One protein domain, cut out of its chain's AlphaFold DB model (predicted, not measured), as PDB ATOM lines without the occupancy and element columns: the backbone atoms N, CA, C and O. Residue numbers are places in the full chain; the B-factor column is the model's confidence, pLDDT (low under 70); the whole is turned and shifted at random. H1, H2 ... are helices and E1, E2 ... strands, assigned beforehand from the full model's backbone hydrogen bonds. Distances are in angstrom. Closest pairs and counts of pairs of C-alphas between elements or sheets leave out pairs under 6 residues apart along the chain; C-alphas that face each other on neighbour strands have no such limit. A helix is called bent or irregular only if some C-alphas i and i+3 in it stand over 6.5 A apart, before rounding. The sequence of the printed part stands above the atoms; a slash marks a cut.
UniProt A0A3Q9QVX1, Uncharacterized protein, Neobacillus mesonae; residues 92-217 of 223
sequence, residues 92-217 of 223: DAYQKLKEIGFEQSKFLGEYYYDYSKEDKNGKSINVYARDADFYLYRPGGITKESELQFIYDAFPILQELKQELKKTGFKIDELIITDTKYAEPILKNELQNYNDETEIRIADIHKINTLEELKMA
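AT A GLANCE: This is residues 92 to 217 of the 223 residues of an uncharacterized protein of Neobacillus mesonae (UniProt A0A3Q9QVX1). A strongly twisted wall of four strands has H1 and the arm H2b over one face, making two layers, while H3 sits beside the arm H2a. The long loop of residues 111 to 130 extends the longest axis, and residues 186 to 193 stick out from another long link. The printed part has 126 residues with three named helices and four named strands, in the order H1, E1, E2, H2, E3, E4, H3. The class is mixed, helices and strands; the sheet, ordered E1, E2, E3, E4, is mixed too. The whole is only just compact, close to loose, with a radius of gyration of the C-alphas of 16.3 A and spans of 52 by 37 by 27 A.

HOW THE PARTS SIT: H1, residues 92 to 100, is on the sheet. E1, residues 104 to 110, and E2, residues 131 to 137, form an antiparallel hairpin, with N 108 and O 133 2.8 A apart. H2, residues 145 to 167, was assigned as one helix by its hydrogen bonds but is bent: C-alphas 153 and 156 are 7.1 A apart. Its arms H2a, residues 145 to 153, and H2b, residues 156 to 167, stand at a steep tilt of 50 degrees. H2b touches H1 with residues 157 to 161 alone, the closest C-alphas being those of Ala 93 and Ile 157, 6.0 A. H2b is over E2 and E3, residues 171 to 178, at a height over the sheet of 10.1 A. E2, H2 and E3 make a strand-helix-strand unit, two parallel neighbour strands joined through a helix, with a right-handed crossover; N 134 and O 174 are 2.9 A apart. E3 and E4, residues 200 to 202, form an antiparallel hairpin, with N 177 and O 200 2.8 A apart. H3, residues 211 to 216, only just touches H2a, with 3 pairs of C-alphas within 8 A, the closest those of Tyr 152 and Leu 211, 6.9 A. In H1 and H3 every O i to N i+4 pair is within hydrogen-bond range; in H2b 7 of 8 are, in H2a 2 of 5, beside 4 of 6 O i to N i+3 pairs.

IN THESE COORDINATES: H1 begins at C-alpha 92 (10.578, -34.697, 49.753) and H3 ends at C-alpha 216 (-9.333, -22.037, 35.211). E1 measures 19.3 A, E2 19.5 A, E3 20.3 A and H2b 17.8 A from first to last C-alpha.

THE WHOLE: The C-alphas farthest apart, of Asn 121 and Ser 146, are 52.5 A apart. The printed part has no cut; the links E1 to E2 and E3 to E4 are long. The model's pLDDT is under 70 in residues 111 to 120, 122 to 129 and 181 to 197.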
ATOM      1  N   ASP A  92      10.937 -36.025  49.238       97.88
ATOM      2  CA  ASP A  92      10.578 -34.697  49.753       97.88
ATOM      3  C   ASP A  92       9.198 -34.241  49.254       97.88
ATOM      4  O   ASP A  92       8.463 -33.580  49.984       97.88
ATOM      5  N   ALA A  93       8.811 -34.610  48.027       97.94
ATOM      6  CA  ALA A  93       7.511 -34.261  47.453       97.94
ATOM      7  C   ALA A  93       6.349 -34.829  48.281       97.94
ATOM      8  O   ALA A  93       5.379 -34.120  48.556       97.94
ATOM      9  N   TYR A  94       6.467 -36.080  48.738       97.75
ATOM     10  CA  TYR A  94       5.460 -36.706  49.595       97.75
ATOM     11  C   TYR A  94       5.349 -36.013  50.960       97.75
ATOM     12  O   TYR A  94       4.241 -35.791  51.449       97.75
ATOM     13  N   GLN A  95       6.479 -35.614  51.558       98.06
ATOM     14  CA  GLN A  95       6.475 -34.883  52.831       98.06
ATOM     15  C   GLN A  95       5.872 -33.481  52.683       98.06
ATOM     16  O   GLN A  95       5.010 -33.102  53.471       98.06
ATOM     17  N   LYS A  96       6.226 -32.744  51.624       98.31
ATOM     18  CA  LYS A  96       5.647 -31.420  51.344       98.31
ATOM     19  C   LYS A  96       4.127 -31.481  51.148       98.31
ATOM     20  O   LYS A  96       3.406 -30.618  51.639       98.31
ATOM     21  N   LEU A  97       3.611 -32.514  50.475       98.00
ATOM     22  CA  LEU A  97       2.160 -32.699  50.326       98.00
ATOM     23  C   LEU A  97       1.469 -32.963  51.671       98.00
ATOM     24  O   LEU A  97       0.378 -32.439  51.910       98.00
ATOM     25  N   LYS A  98       2.122 -33.696  52.580       96.94
ATOM     26  CA  LYS A  98       1.643 -33.852  53.961       96.94
ATOM     27  C   LYS A  98       1.620 -32.538  54.727       96.94
ATOM     28  O   LYS A  98       0.638 -32.275  55.413       96.94
ATOM     29  N   GLU A  99       2.649 -31.708  54.586       97.81
ATOM     30  CA  GLU A  99       2.726 -30.388  55.227       97.81
ATOM     31  C   GLU A  99       1.621 -29.434  54.744       97.81
ATOM     32  O   GLU A  99       1.066 -28.684  55.544       97.81
ATOM     33  N   ILE A 100       1.238 -29.516  53.465       97.00
ATOM     34  CA  ILE A 100       0.084 -28.788  52.901       97.00
ATOM     35  C   ILE A 100      -1.247 -29.307  53.481       97.00
ATOM     36  O   ILE A 100      -2.245 -28.588  53.536       97.00
ATOM     37  N   GLY A 101      -1.276 -30.548  53.968       95.81
ATOM     38  CA  GLY A 101      -2.437 -31.153  54.622       95.81
ATOM     39  C   GLY A 101      -3.087 -32.290  53.835       95.81
ATOM     40  O   GLY A 101      -4.237 -32.629  54.109       95.81
ATOM     41  N   PHE A 102      -2.382 -32.884  52.868       95.12
ATOM     42  CA  PHE A 102      -2.778 -34.154  52.258       95.12
ATOM     43  C   PHE A 102      -2.124 -35.311  53.021       95.12
ATOM     44  O   PHE A 102      -0.943 -35.594  52.838       95.12
ATOM     45  N   GLU A 103      -2.870 -35.992  53.899       93.81
ATOM     46  CA  GLU A 103      -2.298 -37.033  54.772       93.81
ATOM     47  C   GLU A 103      -1.694 -38.206  53.989       93.81
ATOM     48  O   GLU A 103      -0.764 -38.865  54.464       93.81
ATOM     49  N   GLN A 104      -2.246 -38.503  52.811       92.56
ATOM     50  CA  GLN A 104      -1.787 -39.582  51.946       92.56
ATOM     51  C   GLN A 104      -1.906 -39.179  50.482       92.56
ATOM     52  O   GLN A 104      -2.722 -38.342  50.103       92.56
ATOM     53  N   SER A 105      -1.084 -39.804  49.651       93.94
ATOM     54  CA  SER A 105      -1.132 -39.638  48.208       93.94
ATOM     55  C   SER A 105      -0.486 -40.831  47.519       93.94
ATOM     56  O   SER A 105       0.406 -41.463  48.093       93.94
ATOM     57  N   LYS A 106      -0.970 -41.176  46.326       92.25
ATOM     58  CA  LYS A 106      -0.426 -42.272  45.512       92.25
ATOM     59  C   LYS A 106      -0.799 -42.109  44.045       92.25
ATOM     60  O   LYS A 106      -1.819 -41.503  43.727       92.25
ATOM     61  N   PHE A 107      -0.011 -42.725  43.176       92.19
ATOM     62  CA  PHE A 107      -0.356 -42.920  41.773       92.19
ATOM     63  C   PHE A 107      -1.097 -44.242  41.595       92.19
ATOM     64  O   PHE A 107      -0.679 -45.261  42.153       92.19
ATOM     65  N   LEU A 108      -2.163 -44.242  40.803       86.69
ATOM     66  CA  LEU A 108      -2.807 -45.449  40.298       86.69
ATOM     67  C   LEU A 108      -2.650 -45.477  38.784       86.69
ATOM     68  O   LEU A 108      -3.056 -44.544  38.104       86.69
ATOM     69  N   GLY A 109      -2.021 -46.527  38.263       78.56
ATOM     70  CA  GLY A 109      -1.892 -46.702  36.822       78.56
ATOM     71  C   GLY A 109      -3.234 -47.091  36.212       78.56
ATOM     72  O   GLY A 109      -3.877 -48.028  36.689       78.56
ATOM     73  N   GLU A 110      -3.626 -46.391  35.154       71.88
ATOM     74  CA  GLU A 110      -4.746 -46.772  34.309       71.88
ATOM     75  C   GLU A 110      -4.226 -47.484  33.062       71.88
ATOM     76  O   GLU A 110      -3.403 -46.960  32.303       71.88
ATOM     77  N   TYR A 111      -4.725 -48.700  32.841       65.25
ATOM     78  CA  TYR A 111      -4.292 -49.547  31.735       65.25
ATOM     79  C   TYR A 111      -5.487 -49.980  30.913       65.25
ATOM     80  O   TYR A 111      -6.196 -50.936  31.229       65.25
ATOM     81  N   TYR A 112      -5.698 -49.287  29.802       60.19
ATOM     82  CA  TYR A 112      -6.688 -49.694  28.823       60.19
ATOM     83  C   TYR A 112      -6.055 -49.924  27.456       60.19
ATOM     84  O   TYR A 112      -5.038 -49.344  27.074       60.19
ATOM     85  N   TYR A 113      -6.685 -50.837  26.721       55.59
ATOM     86  CA  TYR A 113      -6.360 -51.088  25.329       55.59
ATOM     87  C   TYR A 113      -6.988 -49.977  24.501       55.59
ATOM     88  O   TYR A 113      -8.210 -49.943  24.341       55.59
ATOM     89  N   ASP A 114      -6.161 -49.079  23.980       52.28
ATOM     90  CA  ASP A 114      -6.606 -48.109  22.995       52.28
ATOM     91  C   ASP A 114      -6.616 -48.772  21.610       52.28
ATOM     92  O   ASP A 114      -5.589 -48.880  20.938       52.28
ATOM     93  N   TYR A 115      -7.790 -49.258  21.199       54.00
ATOM     94  CA  TYR A 115      -8.012 -49.837  19.868       54.00
ATOM     95  C   TYR A 115      -8.117 -48.777  18.761       54.00
ATOM     96  O   TYR A 115      -8.235 -49.140  17.593       54.00
ATOM     97  N   SER A 116      -8.111 -47.483  19.104       52.88
ATOM     98  CA  SER A 116      -8.325 -46.400  18.138       52.88
ATOM     99  C   SER A 116      -7.072 -46.017  17.351       52.88
ATOM    100  O   SER A 116      -7.160 -45.271  16.377       52.88
ATOM    101  N   LYS A 117      -5.897 -46.522  17.745       53.53
ATOM    102  CA  LYS A 117      -4.637 -46.205  17.071       53.53
ATOM    103  C   LYS A 117      -4.331 -47.224  15.986       53.53
ATOM    104  O   LYS A 117      -4.314 -48.426  16.228       53.53
ATOM    105  N   GLU A 118      -4.030 -46.726  14.797       66.94
ATOM    106  CA  GLU A 118      -3.561 -47.518  13.661       66.94
ATOM    107  C   GLU A 118      -2.077 -47.226  13.398       66.94
ATOM    108  O   GLU A 118      -1.591 -46.114  13.627       66.94
ATOM    109  N   ASP A 119      -1.325 -48.234  12.954       66.31
ATOM    110  CA  ASP A 119       0.000 -47.999  12.399       66.31
ATOM    111  C   ASP A 119      -0.090 -47.252  11.063       66.31
ATOM    112  O   ASP A 119      -1.152 -46.970  10.510       66.31
ATOM    113  N   LYS A 120       1.082 -46.961  10.501       66.44
ATOM    114  CA  LYS A 120       1.240 -46.273   9.215       66.44
ATOM    115  C   LYS A 120       0.591 -47.015   8.034       66.44
ATOM    116  O   LYS A 120       0.503 -46.440   6.957       66.44
ATOM    117  N   ASN A 121       0.181 -48.270   8.224       71.94
ATOM    118  CA  ASN A 121      -0.455 -49.119   7.222       71.94
ATOM    119  C   ASN A 121      -1.960 -49.313   7.493       71.94
ATOM    120  O   ASN A 121      -2.571 -50.173   6.860       71.94
ATOM    121  N   GLY A 122      -2.554 -48.560   8.429       63.69
ATOM    122  CA  GLY A 122      -3.972 -48.680   8.780       63.69
ATOM    123  C   GLY A 122      -4.299 -49.935   9.596       63.69
ATOM    124  O   GLY A 122      -5.455 -50.337   9.691       63.69
ATOM    125  N   LYS A 123      -3.291 -50.616  10.156       62.62
ATOM    126  CA  LYS A 123      -3.521 -51.767  11.028       62.62
ATOM    127  C   LYS A 123      -3.651 -51.278  12.459       62.62
ATOM    128  O   LYS A 123      -2.727 -50.646  12.963       62.62
ATOM    129  N   SER A 124      -4.743 -51.633  13.133       57.03
ATOM    130  CA  SER A 124      -4.908 -51.351  14.560       57.03
ATOM    131  C   SER A 124      -3.677 -51.828  15.335       57.03
ATOM    132  O   SER A 124      -3.315 -53.011  15.308       57.03
ATOM    133  N   ILE A 125      -3.012 -50.886  15.995       52.62
ATOM    134  CA  ILE A 125      -1.913 -51.145  16.911       52.62
ATOM    135  C   ILE A 125      -2.452 -51.113  18.326       52.62
ATOM    136  O   ILE A 125      -3.147 -50.189  18.732       52.62
ATOM    137  N   ASN A 126      -2.079 -52.129  19.093       55.91
ATOM    138  CA  ASN A 126      -2.352 -52.155  20.518       55.91
ATOM    139  C   ASN A 126      -1.461 -51.103  21.179       55.91
ATOM    140  O   ASN A 126      -0.270 -51.346  21.386       55.91
ATOM    141  N   VAL A 127      -2.016 -49.929  21.467       52.75
ATOM    142  CA  VAL A 127      -1.314 -48.917  22.249       52.75
ATOM    143  C   VAL A 127      -1.823 -48.998  23.674       52.75
ATOM    144  O   VAL A 127      -2.991 -48.741  23.953       52.75
ATOM    145  N   TYR A 128      -0.923 -49.376  24.571       60.97
ATOM    146  CA  TYR A 128      -1.130 -49.192  25.996       60.97
ATOM    147  C   TYR A 128      -1.011 -47.692  26.267       60.97
ATOM    148  O   TYR A 128       0.081 -47.129  26.127       60.97
ATOM    149  N   ALA A 129      -2.126 -47.031  26.580       65.38
ATOM    150  CA  ALA A 129      -2.044 -45.733  27.234       65.38
ATOM    151  C   ALA A 129      -1.321 -45.957  28.573       65.38
ATOM    152  O   ALA A 129      -1.608 -46.920  29.283       65.38
ATOM    153  N   ARG A 130      -0.291 -45.153  28.841       79.94
ATOM    154  CA  ARG A 130       0.483 -45.207  30.087       79.94
ATOM    155  C   ARG A 130       0.082 -43.992  30.886       79.94
ATOM    156  O   ARG A 130       0.816 -43.010  30.995       79.94
ATOM    157  N   ASP A 131      -1.137 -44.072  31.367       87.75
ATOM    158  CA  ASP A 131      -1.807 -42.985  32.038       87.75
ATOM    159  C   ASP A 131      -1.872 -43.376  33.515       87.75
ATOM    160  O   ASP A 131      -1.853 -44.558  33.872       87.75
ATOM    161  N   ALA A 132      -1.794 -42.391  34.393       89.94
ATOM    162  CA  ALA A 132      -1.909 -42.619  35.817       89.94
ATOM    163  C   ALA A 132      -2.713 -41.495  36.445       89.94
ATOM    164  O   ALA A 132      -2.482 -40.319  36.159       89.94
ATOM    165  N   ASP A 133      -3.583 -41.870  37.358       91.06
ATOM    166  CA  ASP A 133      -4.283 -40.935  38.211       91.06
ATOM    167  C   ASP A 133      -3.447 -40.670  39.449       91.06
ATOM    168  O   ASP A 133      -2.862 -41.586  40.042       91.06
ATOM    169  N   PHE A 134      -3.405 -39.413  39.870       94.12
ATOM    170  CA  PHE A 134      -2.771 -39.041  41.121       94.12
ATOM    171  C   PHE A 134      -3.826 -38.726  42.174       94.12
ATOM    172  O   PHE A 134      -4.572 -37.756  42.061       94.12
ATOM    173  N   TYR A 135      -3.865 -39.551  43.216       92.75
ATOM    174  CA  TYR A 135      -4.797 -39.408  44.322       92.75
ATOM    175  C   TYR A 135      -4.150 -38.608  45.446       92.75
ATOM    176  O   TYR A 135      -3.071 -38.959  45.927       92.75
ATOM    177  N   LEU A 136      -4.852 -37.578  45.906       94.00
ATOM    178  CA  LEU A 136      -4.546 -36.796  47.094       94.00
ATOM    179  C   LEU A 136      -5.659 -37.002  48.123       94.00
ATOM    180  O   LEU A 136      -6.809 -36.624  47.916       94.00
ATOM    181  N   TYR A 137      -5.319 -37.597  49.257       92.50
ATOM    182  CA  TYR A 137      -6.268 -37.819  50.336       92.50
ATOM    183  C   TYR A 137      -6.203 -36.687  51.361       92.50
ATOM    184  O   TYR A 137      -5.130 -36.380  51.893       92.50
ATOM    185  N   ARG A 138      -7.366 -36.122  51.692       91.25
ATOM    186  CA  ARG A 138      -7.523 -35.099  52.729       91.25
ATOM    187  C   ARG A 138      -8.741 -35.412  53.605       91.25
ATOM    188  O   ARG A 138      -9.845 -35.447  53.072       91.25
ATOM    189  N   PRO A 139      -8.596 -35.571  54.932       88.06
ATOM    190  CA  PRO A 139      -9.743 -35.778  55.815       88.06
ATOM    191  C   PRO A 139     -10.786 -34.664  55.669       88.06
ATOM    192  O   PRO A 139     -10.450 -33.484  55.755       88.06
ATOM    193  N   GLY A 140     -12.047 -35.044  55.452       85.31
ATOM    194  CA  GLY A 140     -13.150 -34.104  55.221       85.31
ATOM    195  C   GLY A 140     -13.199 -33.494  53.815       85.31
ATOM    196  O   GLY A 140     -14.115 -32.730  53.531       85.31
ATOM    197  N   GLY A 141     -12.254 -33.835  52.934       86.38
ATOM    198  CA  GLY A 141     -12.233 -33.397  51.542       86.38
ATOM    199  C   GLY A 141     -12.006 -31.893  51.380       86.38
ATOM    200  O   GLY A 141     -11.425 -31.226  52.239       86.38
ATOM    201  N   ILE A 142     -12.443 -31.368  50.237       86.75
ATOM    202  CA  ILE A 142     -12.503 -29.929  49.950       86.75
ATOM    203  C   ILE A 142     -13.976 -29.575  49.799       86.75
ATOM    204  O   ILE A 142     -14.622 -30.004  48.847       86.75
ATOM    205  N   THR A 143     -14.524 -28.819  50.741       84.81
ATOM    206  CA  THR A 143     -15.977 -28.582  50.860       84.81
ATOM    207  C   THR A 143     -16.384 -27.149  50.541       84.81
ATOM    208  O   THR A 143     -17.565 -26.859  50.395       84.81
ATOM    209  N   LYS A 144     -15.414 -26.242  50.417       86.12
ATOM    210  CA  LYS A 144     -15.636 -24.813  50.167       86.12
ATOM    211  C   LYS A 144     -14.512 -24.236  49.319       86.12
ATOM    212  O   LYS A 144     -13.364 -24.658  49.424       86.12
ATOM    213  N   GLU A 145     -14.817 -23.193  48.553       85.31
ATOM    214  CA  GLU A 145     -13.871 -22.554  47.627       85.31
ATOM    215  C   GLU A 145     -12.572 -22.087  48.311       85.31
ATOM    216  O   GLU A 145     -11.482 -22.266  47.775       85.31
ATOM    217  N   SER A 146     -12.655 -21.577  49.546       87.19
ATOM    218  CA  SER A 146     -11.472 -21.170  50.331       87.19
ATOM    219  C   SER A 146     -10.451 -22.295  50.579       87.19
ATOM    220  O   SER A 146      -9.291 -22.014  50.863       87.19
ATOM    221  N   GLU A 147     -10.860 -23.563  50.470       90.44
ATOM    222  CA  GLU A 147      -9.985 -24.731  50.625       90.44
ATOM    223  C   GLU A 147      -9.291 -25.126  49.311       90.44
ATOM    224  O   GLU A 147      -8.364 -25.931  49.331       90.44
ATOM    225  N   LEU A 148      -9.643 -24.520  48.170       90.25
ATOM    226  CA  LEU A 148      -8.917 -24.732  46.909       90.25
ATOM    227  C   LEU A 148      -7.449 -24.294  47.002       90.25
ATOM    228  O   LEU A 148      -6.618 -24.768  46.227       90.25
ATOM    229  N   GLN A 149      -7.105 -23.455  47.987       92.69
ATOM    230  CA  GLN A 149      -5.724 -23.067  48.256       92.69
ATOM    231  C   GLN A 149      -4.808 -24.279  48.485       92.69
ATOM    232  O   GLN A 149      -3.674 -24.256  48.020       92.69
ATOM    233  N   PHE A 150      -5.306 -25.376  49.071       94.19
ATOM    234  CA  PHE A 150      -4.522 -26.610  49.221       94.19
ATOM    235  C   PHE A 150      -4.076 -27.190  47.871       94.19
ATOM    236  O   PHE A 150      -2.956 -27.680  47.744       94.19
ATOM    237  N   ILE A 151      -4.930 -27.108  46.846       93.69
ATOM    238  CA  ILE A 151      -4.608 -27.570  45.488       93.69
ATOM    239  C   ILE A 151      -3.563 -26.645  44.855       93.69
ATOM    240  O   ILE A 151      -2.612 -27.107  44.224       93.69
ATOM    241  N   TYR A 152      -3.720 -25.334  45.043       94.75
ATOM    242  CA  TYR A 152      -2.798 -24.333  44.509       94.75
ATOM    243  C   TYR A 152      -1.406 -24.438  45.135       94.75
ATOM    244  O   TYR A 152      -0.413 -24.375  44.414       94.75
ATOM    245  N   ASP A 153      -1.331 -24.679  46.443       96.44
ATOM    246  CA  ASP A 153      -0.070 -24.884  47.157       96.44
ATOM    247  C   ASP A 153       0.613 -26.196  46.740       96.44
ATOM    248  O   ASP A 153       1.840 -26.273  46.690       96.44
ATOM    249  N   ALA A 154      -0.165 -27.218  46.364       97.00
ATOM    250  CA  ALA A 154       0.363 -28.472  45.828       97.00
ATOM    251  C   ALA A 154       0.893 -28.345  44.390       97.00
ATOM    252  O   ALA A 154       1.672 -29.191  43.949       97.00
ATOM    253  N   PHE A 155       0.509 -27.304  43.644       96.38
ATOM    254  CA  PHE A 155       0.786 -27.211  42.211       96.38
ATOM    255  C   PHE A 155       2.274 -27.289  41.825       96.38
ATOM    256  O   PHE A 155       2.590 -28.043  40.901       96.38
ATOM    257  N   PRO A 156       3.218 -26.603  42.502       97.06
ATOM    258  CA  PRO A 156       4.641 -26.746  42.191       97.06
ATOM    259  C   PRO A 156       5.135 -28.189  42.358       97.06
ATOM    260  O   PRO A 156       5.875 -28.691  41.516       97.06
ATOM    261  N   ILE A 157       4.654 -28.884  43.394       97.81
ATOM    262  CA  ILE A 157       4.990 -30.289  43.660       97.81
ATOM    263  C   ILE A 157       4.407 -31.181  42.559       97.81
ATOM    264  O   ILE A 157       5.085 -32.073  42.056       97.81
ATOM    265  N   LEU A 158       3.173 -30.911  42.122       96.38
ATOM    266  CA  LEU A 158       2.557 -31.619  40.999       96.38
ATOM    267  C   LEU A 158       3.375 -31.468  39.711       96.38
ATOM    268  O   LEU A 158       3.521 -32.440  38.973       96.38
ATOM    269  N   GLN A 159       3.949 -30.292  39.438       96.00
ATOM    270  CA  GLN A 159       4.809 -30.103  38.264       96.00
ATOM    271  C   GLN A 159       6.100 -30.928  38.350       96.00
ATOM    272  O   GLN A 159       6.492 -31.529  37.350       96.00
ATOM    273  N   GLU A 160       6.726 -31.013  39.527       95.94
ATOM    274  CA  GLU A 160       7.880 -31.894  39.759       95.94
ATOM    275  C   GLU A 160       7.495 -33.363  39.518       95.94
ATOM    276  O   GLU A 160       8.116 -34.052  38.704       95.94
ATOM    277  N   LEU A 161       6.401 -33.819  40.134       96.56
ATOM    278  CA  LEU A 161       5.909 -35.191  40.005       96.56
ATOM    279  C   LEU A 161       5.533 -35.557  38.563       96.56
ATOM    280  O   LEU A 161       5.808 -36.675  38.132       96.56
ATOM    281  N   LYS A 162       4.977 -34.622  37.780       94.94
ATOM    282  CA  LYS A 162       4.717 -34.821  36.341       94.94
ATOM    283  C   LYS A 162       5.995 -35.167  35.576       94.94
ATOM    284  O   LYS A 162       5.966 -36.040  34.709       94.94
ATOM    285  N   GLN A 163       7.104 -34.483  35.864       94.50
ATOM    286  CA  GLN A 163       8.377 -34.738  35.185       94.50
ATOM    287  C   GLN A 163       8.999 -36.058  35.633       94.50
ATOM    288  O   GLN A 163       9.494 -36.810  34.792       94.50
ATOM    289  N   GLU A 164       8.944 -36.363  36.930       95.75
ATOM    290  CA  GLU A 164       9.460 -37.623  37.468       95.75
ATOM    291  C   GLU A 164       8.682 -38.827  36.930       95.75
ATOM    292  O   GLU A 164       9.284 -39.756  36.388       95.75
ATOM    293  N   LEU A 165       7.346 -38.778  36.950       94.06
ATOM    294  CA  LEU A 165       6.512 -39.854  36.415       94.06
ATOM    295  C   LEU A 165       6.772 -40.073  34.916       94.06
ATOM    296  O   LEU A 165       6.870 -41.214  34.464       94.06
ATOM    297  N   LYS A 166       6.991 -39.002  34.143       92.81
ATOM    298  CA  LYS A 166       7.307 -39.087  32.709       92.81
ATOM    299  C   LYS A 166       8.552 -39.915  32.401       92.81
ATOM    300  O   LYS A 166       8.602 -40.551  31.347       92.81
ATOM    301  N   LYS A 167       9.524 -39.992  33.317       92.75
ATOM    302  CA  LYS A 167      10.719 -40.846  33.159       92.75
ATOM    303  C   LYS A 167      10.376 -42.337  33.131       92.75
ATOM    304  O   LYS A 167      11.089 -43.111  32.499       92.75
ATOM    305  N   THR A 168       9.260 -42.734  33.740       89.50
ATOM    306  CA  THR A 168       8.743 -44.115  33.704       89.50
ATOM    307  C   THR A 168       7.976 -44.430  32.409       89.50
ATOM    308  O   THR A 168       7.627 -45.583  32.137       89.50
ATOM    309  N   GLY A 169       7.744 -43.412  31.572       89.50
ATOM    310  CA  GLY A 169       6.932 -43.487  30.361       89.50
ATOM    311  C   GLY A 169       5.440 -43.262  30.601       89.50
ATOM    312  O   GLY A 169       4.669 -43.499  29.674       89.50
ATOM    313  N   PHE A 170       5.055 -42.832  31.806       90.56
ATOM    314  CA  PHE A 170       3.682 -42.501  32.174       90.56
ATOM    315  C   PHE A 170       3.418 -40.995  32.143       90.56
ATOM    316  O   PHE A 170       4.342 -40.190  32.233       90.56
ATOM    317  N   LYS A 171       2.152 -40.591  32.055       92.12
ATOM    318  CA  LYS A 171       1.711 -39.216  32.334       92.12
ATOM    319  C   LYS A 171       0.638 -39.222  33.419       92.12
ATOM    320  O   LYS A 171      -0.067 -40.211  33.568       92.12
ATOM    321  N   ILE A 172       0.512 -38.106  34.138       92.25
ATOM    322  CA  ILE A 172      -0.615 -37.911  35.054       92.25
ATOM    323  C   ILE A 172      -1.823 -37.482  34.226       92.25
ATOM    324  O   ILE A 172      -1.783 -36.411  33.614       92.25
ATOM    325  N   ASP A 173      -2.858 -38.306  34.168       90.38
ATOM    326  CA  ASP A 173      -4.055 -37.979  33.401       90.38
ATOM    327  C   ASP A 173      -5.035 -37.157  34.230       90.38
ATOM    328  O   ASP A 173      -5.330 -36.015  33.860       90.38
ATOM    329  N   GLU A 174      -5.406 -37.667  35.404       91.00
ATOM    330  CA  GLU A 174      -6.294 -36.995  36.346       91.00
ATOM    331  C   GLU A 174      -5.616 -36.732  37.702       91.00
ATOM    332  O   GLU A 174      -4.803 -37.517  38.199       91.00
ATOM    333  N   LEU A 175      -5.952 -35.594  38.317       93.06
ATOM    334  CA  LEU A 175      -5.733 -35.344  39.741       93.06
ATOM    335  C   LEU A 175      -7.057 -35.540  40.479       93.06
ATOM    336  O   LEU A 175      -8.030 -34.843  40.183       93.06
ATOM    337  N   ILE A 176      -7.069 -36.433  41.464       90.69
ATOM    338  CA  ILE A 176      -8.260 -36.783  42.239       90.69
ATOM    339  C   ILE A 176      -8.002 -36.451  43.702       90.69
ATOM    340  O   ILE A 176      -7.070 -36.969  44.315       90.69
ATOM    341  N   ILE A 177      -8.828 -35.586  44.280       91.06
ATOM    342  CA  ILE A 177      -8.778 -35.239  45.699       91.06
ATOM    343  C   ILE A 177     -10.012 -35.815  46.377       91.06
ATOM    344  O   ILE A 177     -11.129 -35.524  45.963       91.06
ATOM    345  N   THR A 178      -9.811 -36.614  47.422       87.62
ATOM    346  CA  THR A 178     -10.890 -37.358  48.089       87.62
ATOM    347  C   THR A 178     -10.735 -37.352  49.610       87.62
ATOM    348  O   THR A 178      -9.630 -37.201  50.144       87.62
ATOM    349  N   ASP A 179     -11.852 -37.525  50.313       86.38
ATOM    350  CA  ASP A 179     -11.925 -37.683  51.767       86.38
ATOM    351  C   ASP A 179     -11.877 -39.138  52.238       86.38
ATOM    352  O   ASP A 179     -11.939 -39.405  53.445       86.38
ATOM    353  N   THR A 180     -11.745 -40.073  51.294       80.25
ATOM    354  CA  THR A 180     -11.755 -41.510  51.534       80.25
ATOM    355  C   THR A 180     -10.360 -42.083  51.308       80.25
ATOM    356  O   THR A 180      -9.774 -41.951  50.232       80.25
ATOM    357  N   LYS A 181      -9.794 -42.718  52.347       69.38
ATOM    358  CA  LYS A 181      -8.468 -43.345  52.247       69.38
ATOM    359  C   LYS A 181      -8.571 -44.483  51.243       69.38
ATOM    360  O   LYS A 181      -9.238 -45.475  51.510       69.38
ATOM    361  N   TYR A 182      -7.898 -44.314  50.108       61.25
ATOM    362  CA  TYR A 182      -7.822 -45.302  49.039       61.25
ATOM    363  C   TYR A 182      -9.190 -45.715  48.485       61.25
ATOM    364  O   TYR A 182      -9.543 -46.893  48.508       61.25
ATOM    365  N   ALA A 183      -9.905 -44.754  47.894       53.25
ATOM    366  CA  ALA A 183     -10.847 -45.054  46.820       53.25
ATOM    367  C   ALA A 183     -10.070 -45.674  45.639       53.25
ATOM    368  O   ALA A 183      -9.779 -45.028  44.641       53.25
ATOM    369  N   GLU A 184      -9.633 -46.928  45.776       54.75
ATOM    370  CA  GLU A 184      -9.443 -47.746  44.586       54.75
ATOM    371  C   GLU A 184     -10.820 -47.859  43.932       54.75
ATOM    372  O   GLU A 184     -11.814 -47.928  44.663       54.75
ATOM    373  N   PRO A 185     -10.918 -47.865  42.594       49.03
ATOM    374  CA  PRO A 185     -12.162 -48.185  41.919       49.03
ATOM    375  C   PRO A 185     -12.499 -49.656  42.193       49.03
ATOM    376  O   PRO A 185     -12.345 -50.535  41.350       49.03
ATOM    377  N   ILE A 186     -12.965 -49.939  43.406       44.44
ATOM    378  CA  ILE A 186     -13.793 -51.088  43.692       44.44
ATOM    379  C   ILE A 186     -15.024 -50.853  42.830       44.44
ATOM    380  O   ILE A 186     -15.651 -49.794  42.908       44.44
ATOM    381  N   LEU A 187     -15.287 -51.802  41.929       45.72
ATOM    382  CA  LEU A 187     -16.449 -51.834  41.046       45.72
ATOM    383  C   LEU A 187     -17.637 -51.125  41.707       45.72
ATOM    384  O   LEU A 187     -18.017 -51.491  42.820       45.72
ATOM    385  N   LYS A 188     -18.241 -50.157  40.999       39.94
ATOM    386  CA  LYS A 188     -19.409 -49.333  41.397       39.94
ATOM    387  C   LYS A 188     -20.557 -50.084  42.105       39.94
ATOM    388  O   LYS A 188     -21.452 -49.455  42.652       39.94
ATOM    389  N   ASN A 189     -20.545 -51.413  42.102       39.16
ATOM    390  CA  ASN A 189     -21.517 -52.278  42.750       39.16
ATOM    391  C   ASN A 189     -21.311 -52.456  44.270       39.16
ATOM    392  O   ASN A 189     -22.262 -52.863  44.929       39.16
ATOM    393  N   GLU A 190     -20.139 -52.149  44.846       38.81
ATOM    394  CA  GLU A 190     -19.918 -52.236  46.313       38.81
ATOM    395  C   GLU A 190     -20.123 -50.902  47.050       38.81
ATOM    396  O   GLU A 190     -20.140 -50.840  48.279       38.81
ATOM    397  N   LEU A 191     -20.347 -49.823  46.304       43.41
ATOM    398  CA  LEU A 191     -20.449 -48.467  46.819       43.41
ATOM    399  C   LEU A 191     -21.904 -47.984  46.829       43.41
ATOM    400  O   LEU A 191     -22.270 -47.042  46.138       43.41
ATOM    401  N   GLN A 192     -22.751 -48.594  47.663       39.81
ATOM    402  CA  GLN A 192     -24.052 -47.987  47.997       39.81
ATOM    403  C   GLN A 192     -23.915 -46.729  48.881       39.81
ATOM    404  O   GLN A 192     -24.902 -46.028  49.075       39.81
ATOM    405  N   ASN A 193     -22.704 -46.422  49.373       43.16
ATOM    406  CA  ASN A 193     -22.418 -45.299  50.276       43.16
ATOM    407  C   ASN A 193     -21.251 -44.396  49.816       43.16
ATOM    408  O   ASN A 193     -20.743 -43.630  50.633       43.16
ATOM    409  N   TYR A 194     -20.776 -44.487  48.563       49.56
ATOM    410  CA  TYR A 194     -19.784 -43.517  48.074       49.56
ATOM    411  C   TYR A 194     -20.472 -42.176  47.890       49.56
ATOM    412  O   TYR A 194     -21.403 -42.072  47.092       49.56
ATOM    413  N   ASN A 195     -20.049 -41.181  48.661       51.38
ATOM    414  CA  ASN A 195     -20.549 -39.834  48.484       51.38
ATOM    415  C   ASN A 195     -19.601 -39.086  47.542       51.38
ATOM    416  O   ASN A 195     -18.582 -38.559  47.980       51.38
ATOM    417  N   ASP A 196     -19.951 -39.040  46.253       59.19
ATOM    418  CA  ASP A 196     -19.237 -38.255  45.229       59.19
ATOM    419  C   ASP A 196     -19.167 -36.750  45.591       59.19
ATOM    420  O   ASP A 196     -18.371 -36.005  45.026       59.19
ATOM    421  N   GLU A 197     -19.970 -36.281  46.556       60.97
ATOM    422  CA  GLU A 197     -20.057 -34.875  46.966       60.97
ATOM    423  C   GLU A 197     -18.768 -34.299  47.565       60.97
ATOM    424  O   GLU A 197     -18.656 -33.080  47.673       60.97
ATOM    425  N   THR A 198     -17.789 -35.103  47.994       70.69
ATOM    426  CA  THR A 198     -16.533 -34.598  48.588       70.69
ATOM    427  C   THR A 198     -15.333 -34.667  47.645       70.69
ATOM    428  O   THR A 198     -14.322 -34.011  47.916       70.69
ATOM    429  N   GLU A 199     -15.472 -35.340  46.505       82.69
ATOM    430  CA  GLU A 199     -14.402 -35.547  45.536       82.69
ATOM    431  C   GLU A 199     -14.199 -34.324  44.631       82.69
ATOM    432  O   GLU A 199     -15.149 -33.670  44.204       82.69
ATOM    433  N   ILE A 200     -12.942 -33.995  44.338       86.75
ATOM    434  CA  ILE A 200     -12.575 -33.049  43.282       86.75
ATOM    435  C   ILE A 200     -11.750 -33.790  42.246       86.75
ATOM    436  O   ILE A 200     -10.722 -34.383  42.570       86.75
ATOM    437  N   ARG A 201     -12.174 -33.676  40.989       88.50
ATOM    438  CA  ARG A 201     -11.448 -34.182  39.829       88.50
ATOM    439  C   ARG A 201     -10.962 -33.042  38.951       88.50
ATOM    440  O   ARG A 201     -11.732 -32.138  38.615       88.50
ATOM    441  N   ILE A 202      -9.692 -33.114  38.569       90.06
ATOM    442  CA  ILE A 202      -9.081 -32.243  37.566       90.06
ATOM    443  C   ILE A 202      -8.487 -33.136  36.477       90.06
ATOM    444  O   ILE A 202      -7.358 -33.618  36.591       90.06
ATOM    445  N   ALA A 203      -9.281 -33.357  35.434       87.81
ATOM    446  CA  ALA A 203      -8.878 -34.113  34.257       87.81
ATOM    447  C   ALA A 203      -7.825 -33.359  33.431       87.81
ATOM    448  O   ALA A 203      -7.696 -32.134  33.520       87.81
ATOM    449  N   ASP A 204      -7.104 -34.093  32.583       88.25
ATOM    450  CA  ASP A 204      -6.087 -33.547  31.684       88.25
ATOM    451  C   ASP A 204      -4.982 -32.742  32.407       88.25
ATOM    452  O   ASP A 204      -4.381 -31.825  31.837       88.25
ATOM    453  N   ILE A 205      -4.648 -33.091  33.657       90.50
ATOM    454  CA  ILE A 205      -3.670 -32.342  34.472       90.50
ATOM    455  C   ILE A 205      -2.274 -32.310  33.822       90.50
ATOM    456  O   ILE A 205      -1.489 -31.373  34.019       90.50
ATOM    457  N   HIS A 206      -1.958 -33.279  32.957       89.81
ATOM    458  CA  HIS A 206      -0.754 -33.243  32.126       89.81
ATOM    459  C   HIS A 206      -0.671 -32.011  31.209       89.81
ATOM    460  O   HIS A 206       0.443 -31.561  30.933       89.81
ATOM    461  N   LYS A 207      -1.802 -31.436  30.778       92.31
ATOM    462  CA  LYS A 207      -1.865 -30.248  29.909       92.31
ATOM    463  C   LYS A 207      -1.721 -28.929  30.678       92.31
ATOM    464  O   LYS A 207      -1.381 -27.926  30.063       92.31
ATOM    465  N   ILE A 208      -1.929 -28.937  31.996       92.88
ATOM    466  CA  ILE A 208      -1.876 -27.752  32.867       92.88
ATOM    467  C   ILE A 208      -0.430 -27.491  33.315       92.88
ATOM    468  O   ILE A 208       0.174 -28.311  34.017       92.88
ATOM    469  N   ASN A 209       0.137 -26.349  32.927       94.06
ATOM    470  CA  ASN A 209       1.539 -25.986  33.171       94.06
ATOM    471  C   ASN A 209       1.697 -24.718  34.020       94.06
ATOM    472  O   ASN A 209       2.783 -24.460  34.534       94.06
ATOM    473  N   THR A 210       0.625 -23.946  34.196       95.19
ATOM    474  CA  THR A 210       0.605 -22.727  35.016       95.19
ATOM    475  C   THR A 210      -0.461 -22.792  36.106       95.19
ATOM    476  O   THR A 210      -1.440 -23.536  36.006       95.19
ATOM    477  N   LEU A 211      -0.275 -22.000  37.165       93.12
ATOM    478  CA  LEU A 211      -1.236 -21.918  38.263       93.12
ATOM    479  C   LEU A 211      -2.561 -21.294  37.791       93.12
ATOM    480  O   LEU A 211      -3.633 -21.637  38.275       93.12
ATOM    481  N   GLU A 212      -2.489 -20.382  36.832       92.62
ATOM    482  CA  GLU A 212      -3.614 -19.714  36.197       92.62
ATOM    483  C   GLU A 212      -4.462 -20.710  35.404       92.62
ATOM    484  O   GLU A 212      -5.682 -20.720  35.553       92.62
ATOM    485  N   GLU A 213      -3.833 -21.590  34.619       92.62
ATOM    486  CA  GLU A 213      -4.531 -22.695  33.948       92.62
ATOM    487  C   GLU A 213      -5.186 -23.636  34.961       92.62
ATOM    488  O   GLU A 213      -6.317 -24.053  34.737       92.62
ATOM    489  N   LEU A 214      -4.524 -23.934  36.087       91.38
ATOM    490  CA  LEU A 214      -5.110 -24.761  37.145       91.38
ATOM    491  C   LEU A 214      -6.356 -24.102  37.754       91.38
ATOM    492  O   LEU A 214      -7.368 -24.764  37.940       91.38
ATOM    493  N   LYS A 215      -6.298 -22.797  38.035       89.44
ATOM    494  CA  LYS A 215      -7.436 -22.020  38.559       89.44
ATOM    495  C   LYS A 215      -8.608 -21.947  37.578       89.44
ATOM    496  O   LYS A 215      -9.746 -21.793  38.003       89.44
ATOM    497  N   MET A 216      -8.326 -22.018  36.277       85.31
ATOM    498  CA  MET A 216      -9.333 -22.037  35.211       85.31
ATOM    499  C   MET A 216      -9.811 -23.449  34.860       85.31
ATOM    500  O   MET A 216     -10.824 -23.593  34.172       85.31
ATOM    501  N   ALA A 217      -9.088 -24.484  35.291       83.31
ATOM    502  CA  ALA A 217      -9.466 -25.859  35.042       83.31
ATOM    503  C   ALA A 217     -10.824 -26.128  35.689       83.31
ATOM    504  O   ALA A 217     -11.104 -25.699  36.809       83.31
TER     505      ALA A 217